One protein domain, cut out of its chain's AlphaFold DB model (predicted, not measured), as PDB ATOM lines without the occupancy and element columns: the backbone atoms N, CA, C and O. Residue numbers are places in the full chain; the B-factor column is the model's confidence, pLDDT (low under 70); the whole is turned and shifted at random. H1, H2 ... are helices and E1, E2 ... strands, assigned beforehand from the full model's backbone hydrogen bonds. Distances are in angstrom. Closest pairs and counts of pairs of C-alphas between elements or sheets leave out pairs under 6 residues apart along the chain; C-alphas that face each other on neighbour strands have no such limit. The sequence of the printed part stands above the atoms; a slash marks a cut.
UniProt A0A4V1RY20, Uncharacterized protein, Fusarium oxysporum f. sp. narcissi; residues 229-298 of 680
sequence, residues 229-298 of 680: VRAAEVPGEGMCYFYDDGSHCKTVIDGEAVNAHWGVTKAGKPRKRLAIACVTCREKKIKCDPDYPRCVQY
ATOM      1  N   VAL A 229     249.866 278.832 243.397       85.75
ATOM      2  CA  VAL A 229     248.440 279.203 243.336       85.75
ATOM      3  C   VAL A 229     247.528 277.980 243.434       85.75
ATOM      4  O   VAL A 229     246.599 277.971 244.238       85.75
ATOM      5  N   ARG A 230     247.744 276.956 242.595       86.25
ATOM      6  CA  ARG A 230     246.869 275.768 242.519       86.25
ATOM      7  C   ARG A 230     247.552 274.580 241.851       86.25
ATOM      8  O   ARG A 230     248.388 274.761 240.972       86.25
ATOM      9  N   ALA A 231     247.138 273.368 242.211       87.69
ATOM     10  CA  ALA A 231     247.411 272.173 241.417       87.69
ATOM     11  C   ALA A 231     246.213 271.890 240.496       87.69
ATOM     12  O   ALA A 231     245.070 272.045 240.928       87.69
ATOM     13  N   ALA A 232     246.456 271.505 239.245       89.31
ATOM     14  CA  ALA A 232     245.420 271.077 238.306       89.31
ATOM     15  C   ALA A 232     246.004 270.194 237.197       89.31
ATOM     16  O   ALA A 232     247.187 270.289 236.871       89.31
ATOM     17  N   GLU A 233     245.161 269.352 236.609       89.06
ATOM     18  CA  GLU A 233     245.545 268.464 235.516       89.06
ATOM     19  C   GLU A 233     245.570 269.199 234.170       89.06
ATOM     20  O   GLU A 233     244.688 270.004 233.862       89.06
ATOM     21  N   VAL A 234     246.608 268.931 233.378       86.25
ATOM     22  CA  VAL A 234     246.843 269.509 232.054       86.25
ATOM     23  C   VAL A 234     246.818 268.382 231.015       86.25
ATOM     24  O   VAL A 234     247.603 267.434 231.142       86.25
ATOM     25  N   PRO A 235     245.956 268.450 229.979       82.12
ATOM     26  CA  PRO A 235     245.885 267.427 228.938       82.12
ATOM     27  C   PRO A 235     247.251 267.143 228.299       82.12
ATOM     28  O   PRO A 235     247.945 268.057 227.865       82.12
ATOM     29  N   GLY A 236     247.650 265.869 228.267       79.50
ATOM     30  CA  GLY A 236     248.952 265.426 227.747       79.50
ATOM     31  C   GLY A 236     250.147 265.634 228.690       79.50
ATOM     32  O   GLY A 236     251.188 265.007 228.493       79.50
ATOM     33  N   GLU A 237     250.017 266.443 229.745       76.81
ATOM     34  CA  GLU A 237     251.087 266.658 230.721       76.81
ATOM     35  C   GLU A 237     250.876 265.953 232.065       76.81
ATOM     36  O   GLU A 237     251.874 265.530 232.659       76.81
ATOM     37  N   GLY A 238     249.624 265.772 232.492       86.06
ATOM     38  CA  GLY A 238     249.243 265.209 233.790       86.06
ATOM     39  C   GLY A 238     249.017 266.291 234.850       86.06
ATOM     40  O   GLY A 238     248.760 267.450 234.529       86.06
ATOM     41  N   MET A 239     249.093 265.919 236.129       88.19
ATOM     42  CA  MET A 239     248.921 266.863 237.236       88.19
ATOM     43  C   MET A 239     250.097 267.854 237.305       88.19
ATOM     44  O   MET A 239     251.264 267.452 237.369       88.19
ATOM     45  N   CYS A 240     249.786 269.151 237.332       91.06
ATOM     46  CA  CYS A 240     250.754 270.249 237.348       91.06
ATOM     47  C   CYS A 240     250.465 271.255 238.473       91.06
ATOM     48  O   CYS A 240     249.314 271.527 238.817       91.06
ATOM     49  N   TYR A 241     251.520 271.849 239.028       91.06
ATOM     50  CA  TYR A 241     251.459 273.031 239.886       91.06
ATOM     51  C   TYR A 241     251.522 274.299 239.034       91.06
ATOM     52  O   TYR A 241     252.418 274.425 238.204       91.06
ATOM     53  N   PHE A 242     250.604 275.236 239.275       87.94
ATOM     54  CA  PHE A 242     250.542 276.558 238.651       87.94
ATOM     55  C   PHE A 242     250.973 277.654 239.629       87.94
ATOM     56  O   PHE A 242     250.627 277.610 240.818       87.94
ATOM     57  N   TYR A 243     251.671 278.657 239.100       89.00
ATOM     58  CA  TYR A 243     252.208 279.796 239.838       89.00
ATOM     59  C   TYR A 243     251.564 281.132 239.421       89.00
ATOM     60  O   TYR A 243     250.848 281.208 238.421       89.00
ATOM     61  N   ASP A 244     251.784 282.182 240.214       81.81
ATOM     62  CA  ASP A 244     251.200 283.520 240.025       81.81
ATOM     63  C   ASP A 244     251.758 284.292 238.816       81.81
ATOM     64  O   ASP A 244     251.059 285.137 238.260       81.81
ATOM     65  N   ASP A 245     252.967 283.959 238.358       80.62
ATOM     66  CA  ASP A 245     253.565 284.465 237.113       80.62
ATOM     67  C   ASP A 245     252.999 283.803 235.838       80.62
ATOM     68  O   ASP A 245     253.401 284.151 234.727       80.62
ATOM     69  N   GLY A 246     252.075 282.849 235.987       82.19
ATOM     70  CA  GLY A 246     251.492 282.074 234.893       82.19
ATOM     71  C   GLY A 246     252.322 280.862 234.456       82.19
ATOM     72  O   GLY A 246     251.884 280.133 233.567       82.19
ATOM     73  N   SER A 247     253.481 280.603 235.071       85.00
ATOM     74  CA  SER A 247     254.253 279.383 234.822       85.00
ATOM     75  C   SER A 247     253.622 278.154 235.489       85.00
ATOM     76  O   SER A 247     252.864 278.251 236.462       85.00
ATOM     77  N   HIS A 248     253.953 276.965 234.981       87.25
ATOM     78  CA  HIS A 248     253.554 275.695 235.586       87.25
ATOM     79  C   HIS A 248     254.671 274.646 235.528       87.25
ATOM     80  O   HIS A 248     255.608 274.747 234.737       87.25
ATOM     81  N   CYS A 249     254.591 273.627 236.386       88.19
ATOM     82  CA  CYS A 249     255.472 272.457 236.332       88.19
ATOM     83  C   CYS A 249     254.748 271.183 236.790       88.19
ATOM     84  O   CYS A 249     253.823 271.250 237.598       88.19
ATOM     85  N   LYS A 250     255.166 270.013 236.294       89.19
ATOM     86  CA  LYS A 250     254.555 268.721 236.655       89.19
ATOM     87  C   LYS A 250     254.782 268.384 238.129       89.19
ATOM     88  O   LYS A 250     255.858 268.643 238.664       89.19
ATOM     89  N   THR A 251     253.804 267.752 238.781       87.44
ATOM     90  CA  THR A 251     253.933 267.346 240.195       87.44
ATOM     91  C   THR A 251     254.889 266.169 240.404       87.44
ATOM     92  O   THR A 251     255.352 265.950 241.522       87.44
ATOM     93  N   VAL A 252     255.209 265.417 239.346       85.19
ATOM     94  CA  VAL A 252     256.207 264.334 239.336       85.19
ATOM     95  C   VAL A 252     257.072 264.475 238.084       85.19
ATOM     96  O   VAL A 252     256.547 264.668 236.987       85.19
ATOM     97  N   ILE A 253     258.395 264.385 238.244       84.81
ATOM     98  CA  ILE A 253     259.391 264.464 237.164       84.81
ATOM     99  C   ILE A 253     260.439 263.378 237.417       84.81
ATOM    100  O   ILE A 253     260.924 263.240 238.535       84.81
ATOM    101  N   ASP A 254     260.770 262.586 236.394       80.50
ATOM    102  CA  ASP A 254     261.706 261.449 236.474       80.50
ATOM    103  C   ASP A 254     261.369 260.422 237.587       80.50
ATOM    104  O   ASP A 254     262.240 259.712 238.084       80.50
ATOM    105  N   GLY A 255     260.099 260.356 238.007       82.06
ATOM    106  CA  GLY A 255     259.633 259.544 239.141       82.06
ATOM    107  C   GLY A 255     259.832 260.180 240.527       82.06
ATOM    108  O   GLY A 255     259.266 259.687 241.500       82.06
ATOM    109  N   GLU A 256     260.562 261.294 240.641       82.00
ATOM    110  CA  GLU A 256     260.648 262.080 241.875       82.00
ATOM    111  C   GLU A 256     259.498 263.100 241.963       82.00
ATOM    112  O   GLU A 256     259.210 263.843 241.020       82.00
ATOM    113  N   ALA A 257     258.837 263.168 243.122       83.25
ATOM    114  CA  ALA A 257     257.794 264.158 243.378       83.25
ATOM    115  C   ALA A 257     258.386 265.569 243.555       83.25
ATOM    116  O   ALA A 257     259.340 265.779 244.310       83.25
ATOM    117  N   VAL A 258     257.790 266.552 242.883       83.56
ATOM    118  CA  VAL A 258     258.107 267.976 243.036       83.56
ATOM    119  C   VAL A 258     257.389 268.521 244.274       83.56
ATOM    120  O   VAL A 258     256.227 268.211 244.514       83.56
ATOM    121  N   ASN A 259     258.049 269.373 245.062       82.50
ATOM    122  CA  ASN A 259     257.372 270.154 246.099       82.50
ATOM    123  C   ASN A 259     256.846 271.456 245.478       82.50
ATOM    124  O   ASN A 259     257.652 272.259 245.008       82.50
ATOM    125  N   ALA A 260     255.532 271.689 245.534       82.12
ATOM    126  CA  ALA A 260     254.866 272.883 245.000       82.12
ATOM    127  C   ALA A 260     255.580 274.207 245.343       82.12
ATOM    128  O   ALA A 260     255.736 275.067 244.479       82.12
ATOM    129  N   HIS A 261     256.085 274.349 246.573       74.00
ATOM    130  CA  HIS A 261     256.727 275.571 247.075       74.00
ATOM    131  C   HIS A 261     258.208 275.715 246.695       74.00
ATOM    132  O   HIS A 261     258.786 276.789 246.861       74.00
ATOM    133  N   TRP A 262     258.865 274.635 246.263       76.56
ATOM    134  CA  TRP A 262     260.295 274.639 245.918       76.56
ATOM    135  C   TRP A 262     260.527 274.462 244.412       76.56
ATOM    136  O   TRP A 262     261.585 274.848 243.908       76.56
ATOM    137  N   GLY A 263     259.540 273.908 243.703       81.81
ATOM    138  CA  GLY A 263     259.528 273.728 242.259       81.81
ATOM    139  C   GLY A 263     260.726 272.930 241.743       81.81
ATOM    140  O   GLY A 263     261.239 272.008 242.388       81.81
ATOM    141  N   VAL A 264     261.190 273.321 240.559       81.19
ATOM    142  CA  VAL A 264     262.269 272.656 239.823       81.19
ATOM    143  C   VAL A 264     263.553 273.484 239.783       81.19
ATOM    144  O   VAL A 264     263.571 274.709 239.948       81.19
ATOM    145  N   THR A 265     264.677 272.801 239.593       79.44
ATOM    146  CA  THR A 265     265.963 273.423 239.249       79.44
ATOM    147  C   THR A 265     265.931 274.002 237.827       79.44
ATOM    148  O   THR A 265     265.064 273.662 237.028       79.44
ATOM    149  N   LYS A 266     266.930 274.820 237.459       77.50
ATOM    150  CA  LYS A 266     267.113 275.282 236.064       77.50
ATOM    151  C   LYS A 266     267.332 274.142 235.047       77.50
ATOM    152  O   LYS A 266     267.320 274.406 233.855       77.50
ATOM    153  N   ALA A 267     267.549 272.911 235.513       74.31
ATOM    154  CA  ALA A 267     267.727 271.712 234.699       74.31
ATOM    155  C   ALA A 267     266.533 270.739 234.833       74.31
ATOM    156  O   ALA A 267     266.720 269.527 234.759       74.31
ATOM    157  N   GLY A 268     265.329 271.243 235.132       77.62
ATOM    158  CA  GLY A 268     264.083 270.465 235.229       77.62
ATOM    159  C   GLY A 268     263.941 269.581 236.477       77.62
ATOM    160  O   GLY A 268     262.830 269.364 236.945       77.62
ATOM    161  N   LYS A 269     265.047 269.121 237.073       83.12
ATOM    162  CA  LYS A 269     265.022 268.194 238.218       83.12
ATOM    163  C   LYS A 269     264.350 268.804 239.461       83.12
ATOM    164  O   LYS A 269     264.621 269.983 239.735       83.12
ATOM    165  N   PRO A 270     263.562 268.037 240.244       83.44
ATOM    166  CA  PRO A 270     262.907 268.514 241.468       83.44
ATOM    167  C   PRO A 270     263.876 269.113 242.496       83.44
ATOM    168  O   PRO A 270     265.005 268.643 242.669       83.44
ATOM    169  N   ARG A 271     263.448 270.154 243.225       72.81
ATOM    170  CA  ARG A 271     264.249 270.711 244.326       72.81
ATOM    171  C   ARG A 271     263.971 270.009 245.646       72.81
ATOM    172  O   ARG A 271     262.839 269.940 246.100       72.81
ATOM    173  N   LYS A 272     265.049 269.626 246.336       73.00
ATOM    174  CA  LYS A 272     265.020 269.044 247.693       73.00
ATOM    175  C   LYS A 272     265.192 270.092 248.815       73.00
ATOM    176  O   LYS A 272     265.477 269.733 249.949       73.00
ATOM    177  N   ARG A 273     265.096 271.390 248.479       65.81
ATOM    178  CA  ARG A 273     265.085 272.562 249.384       65.81
ATOM    179  C   ARG A 273     264.736 273.849 248.622       65.81
ATOM    180  O   ARG A 273     264.907 273.898 247.402       65.81
ATOM    181  N   LEU A 274     264.361 274.907 249.346       68.56
ATOM    182  CA  LEU A 274     264.250 276.272 248.811       68.56
ATOM    183  C   LEU A 274     265.528 276.721 248.078       68.56
ATOM    184  O   LEU A 274     266.647 276.336 248.422       68.56
ATOM    185  N   ALA A 275     265.352 277.577 247.069       62.53
ATOM    186  CA  ALA A 275     266.447 278.113 246.260       62.53
ATOM    187  C   ALA A 275     267.350 279.115 247.006       62.53
ATOM    188  O   ALA A 275     268.442 279.421 246.530       62.53
ATOM    189  N   ILE A 276     266.870 279.653 248.130       68.12
ATOM    190  CA  ILE A 276     267.386 280.855 248.786       68.12
ATOM    191  C   ILE A 276     267.705 280.539 250.247       68.12
ATOM    192  O   ILE A 276     266.912 279.919 250.952       68.12
ATOM    193  N   ALA A 277     268.862 281.014 250.693       64.50
ATOM    194  CA  ALA A 277     269.220 281.167 252.095       64.50
ATOM    195  C   ALA A 277     269.859 282.551 252.248       64.50
ATOM    196  O   ALA A 277     270.587 282.984 251.349       64.50
ATOM    197  N   CYS A 278     269.602 283.250 253.358       65.25
ATOM    198  CA  CYS A 278     270.262 284.530 253.607       65.25
ATOM    199  C   CYS A 278     271.780 284.330 253.778       65.25
ATOM    200  O   CYS A 278     272.242 283.230 254.100       65.25
ATOM    201  N   VAL A 279     272.558 285.397 253.563       58.00
ATOM    202  CA  VAL A 279     274.031 285.356 253.601       58.00
ATOM    203  C   VAL A 279     274.526 284.749 254.920       58.00
ATOM    204  O   VAL A 279     275.256 283.763 254.898       58.00
ATOM    205  N   THR A 280     273.991 285.208 256.051       62.06
ATOM    206  CA  THR A 280     274.342 284.723 257.393       62.06
ATOM    207  C   THR A 280     274.027 283.239 257.612       62.06
ATOM    208  O   THR A 280     274.828 282.523 258.209       62.06
ATOM    209  N   CYS A 281     272.893 282.730 257.111       69.94
ATOM    210  CA  CYS A 281     272.574 281.298 257.207       69.94
ATOM    211  C   CYS A 281     273.476 280.448 256.301       69.94
ATOM    212  O   CYS A 281     273.847 279.333 256.666       69.94
ATOM    213  N   ARG A 282     273.863 280.982 255.135       72.62
ATOM    214  CA  ARG A 282     274.799 280.346 254.199       72.62
ATOM    215  C   ARG A 282     276.223 280.283 254.764       72.62
ATOM    216  O   ARG A 282     276.889 279.269 254.576       72.62
ATOM    217  N   GLU A 283     276.658 281.321 255.473       66.81
ATOM    218  CA  GLU A 283     277.943 281.386 256.186       66.81
ATOM    219  C   GLU A 283     277.963 280.443 257.395       66.81
ATOM    220  O   GLU A 283     278.839 279.585 257.492       66.81
ATOM    221  N   LYS A 284     276.951 280.529 258.273       60.28
ATOM    222  CA  LYS A 284     276.799 279.662 259.457       60.28
ATOM    223  C   LYS A 284     276.417 278.206 259.115       60.28
ATOM    224  O   LYS A 284     276.402 277.367 260.008       60.28
ATOM    225  N   LYS A 285     276.112 277.892 257.846       66.94
ATOM    226  CA  LYS A 285     275.628 276.582 257.340       66.94
ATOM    227  C   LYS A 285     274.380 276.034 258.063       66.94
ATOM    228  O   LYS A 285     274.205 274.822 258.170       66.94
ATOM    229  N   ILE A 286     273.497 276.919 258.519       66.44
ATOM    230  CA  ILE A 286     272.253 276.580 259.234       66.44
ATOM    231  C   ILE A 286     271.027 276.636 258.310       66.44
ATOM    232  O   ILE A 286     271.049 277.283 257.259       66.44
ATOM    233  N   LYS A 287     269.943 275.941 258.689       53.16
ATOM    234  CA  LYS A 287     268.673 275.955 257.943       53.16
ATOM    235  C   LYS A 287     268.081 277.370 257.967       53.16
ATOM    236  O   LYS A 287     267.647 277.837 259.012       53.16
ATOM    237  N   CYS A 288     268.030 278.019 256.806       64.12
ATOM    238  CA  CYS A 288     267.323 279.285 256.630       64.12
ATOM    239  C   CYS A 288     265.827 279.021 256.408       64.12
ATOM    240  O   CYS A 288     265.485 278.325 255.453       64.12
ATOM    241  N   ASP A 289     264.959 279.629 257.220       61.25
ATOM    242  CA  ASP A 289     263.525 279.771 256.928       61.25
ATOM    243  C   ASP A 289     263.228 281.235 256.551       61.25
ATOM    244  O   ASP A 289     263.365 282.117 257.406       61.25
ATOM    245  N   PRO A 290     262.946 281.535 255.266       61.97
ATOM    246  CA  PRO A 290     262.907 282.900 254.748       61.97
ATOM    247  C   PRO A 290     261.494 283.502 254.761       61.97
ATOM    248  O   PRO A 290     260.879 283.674 253.708       61.97
ATOM    249  N   ASP A 291     261.018 283.892 255.942       56.12
ATOM    250  CA  ASP A 291     259.930 284.869 256.038       56.12
ATOM    251  C   ASP A 291     260.373 286.258 255.550       56.12
ATOM    252  O   ASP A 291     261.553 286.628 255.587       56.12
ATOM    253  N   TYR A 292     259.405 287.050 255.086       46.31
ATOM    254  CA  TYR A 292     259.610 288.442 254.689       46.31
ATOM    255  C   TYR A 292     259.120 289.378 255.809       46.31
ATOM    256  O   TYR A 292     257.995 289.207 256.276       46.31
ATOM    257  N   PRO A 293     259.901 290.388 256.251       51.22
ATOM    258  CA  PRO A 293     261.146 290.893 255.660       51.22
ATOM    259  C   PRO A 293     262.446 290.316 256.263       51.22
ATOM    260  O   PRO A 293     263.527 290.800 255.929       51.22
ATOM    261  N   ARG A 294     262.380 289.337 257.176       55.50
ATOM    262  CA  ARG A 294     263.552 288.722 257.832       55.50
ATOM    263  C   ARG A 294     263.325 287.230 258.046       55.50
ATOM    264  O   ARG A 294     262.255 286.847 258.505       55.50
ATOM    265  N   CYS A 295     264.359 286.417 257.820       62.38
ATOM    266  CA  CYS A 295     264.326 285.011 258.215       62.38
ATOM    267  C   CYS A 295     264.137 284.873 259.735       62.38
ATOM    268  O   CYS A 295     264.629 285.705 260.499       62.38
ATOM    269  N   VAL A 296     263.444 283.818 260.172       56.72
ATOM    270  CA  VAL A 296     262.927 283.695 261.554       56.72
ATOM    271  C   VAL A 296     264.031 283.813 262.619       56.72
ATOM    272  O   VAL A 296     263.853 284.482 263.631       56.72
ATOM    273  N   GLN A 297     265.225 283.281 262.340       52.03
ATOM    274  CA  GLN A 297     266.413 283.366 263.209       52.03
ATOM    275  C   GLN A 297     266.971 284.793 263.413       52.03
ATOM    276  O   GLN A 297     267.892 284.977 264.202       52.03
ATOM    277  N   TYR A 298     266.454 285.802 262.706       48.31
ATOM    278  CA  TYR A 298     266.871 287.209 262.798       48.31
ATOM    279  C   TYR A 298     265.867 288.097 263.564       48.31
ATOM    280  O   TYR A 298     265.936 289.326 263.483       48.31
TER     281      TYR A 298
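Overview. This is residues 229 to 298 of the 680 residues of an uncharacterized protein of Fusarium oxysporum f. sp. narcissi (UniProt A0A4V1RY20). With little regular structure, this domain is a small three-stranded sheet, E1 to E3, at one end, joined by the long unnamed stretch 251 to 278 to one short helix, H1, at the other. The printed part has 70 residues, with 21 in named elements, ordered E1 E2 E3 H1; the class is mixed. The sheet, order E1, E2, E3, is a meander, each strand the antiparallel neighbour of the one before. The whole is loose, with radius of gyration of the C-alphas 14.6 A and spans 44 by 24 by 15 A.

Arrangement. E1, residues 229 to 234, and E2, residues 238 to 243, form a hairpin at 152 degrees; N 232 and O 240 are 2.9 A apart, within hydrogen-bond range. E2 and E3, residues 248 to 250, form another at 146 degrees; N 241 and O 249 are 2.8 A apart, within hydrogen-bond range. H1, residues 279 to 284, is not on the sheet; its O i to N i+4 pairs are within hydrogen-bond range.

Along the chain. E1, 15.0 A long, begins at C-alpha 229 (248.440, 279.203, 243.336). E2 measures 16.1 A, E3 7.1 A. H1, 8.6 A, ends at C-alpha 284 (276.799, 279.662, 259.457).

Size, cuts and confidence. The printed part has no cut; E3 to H1 is a long link. Residues 273 to 281 and 283 to 298 have pLDDT under 70.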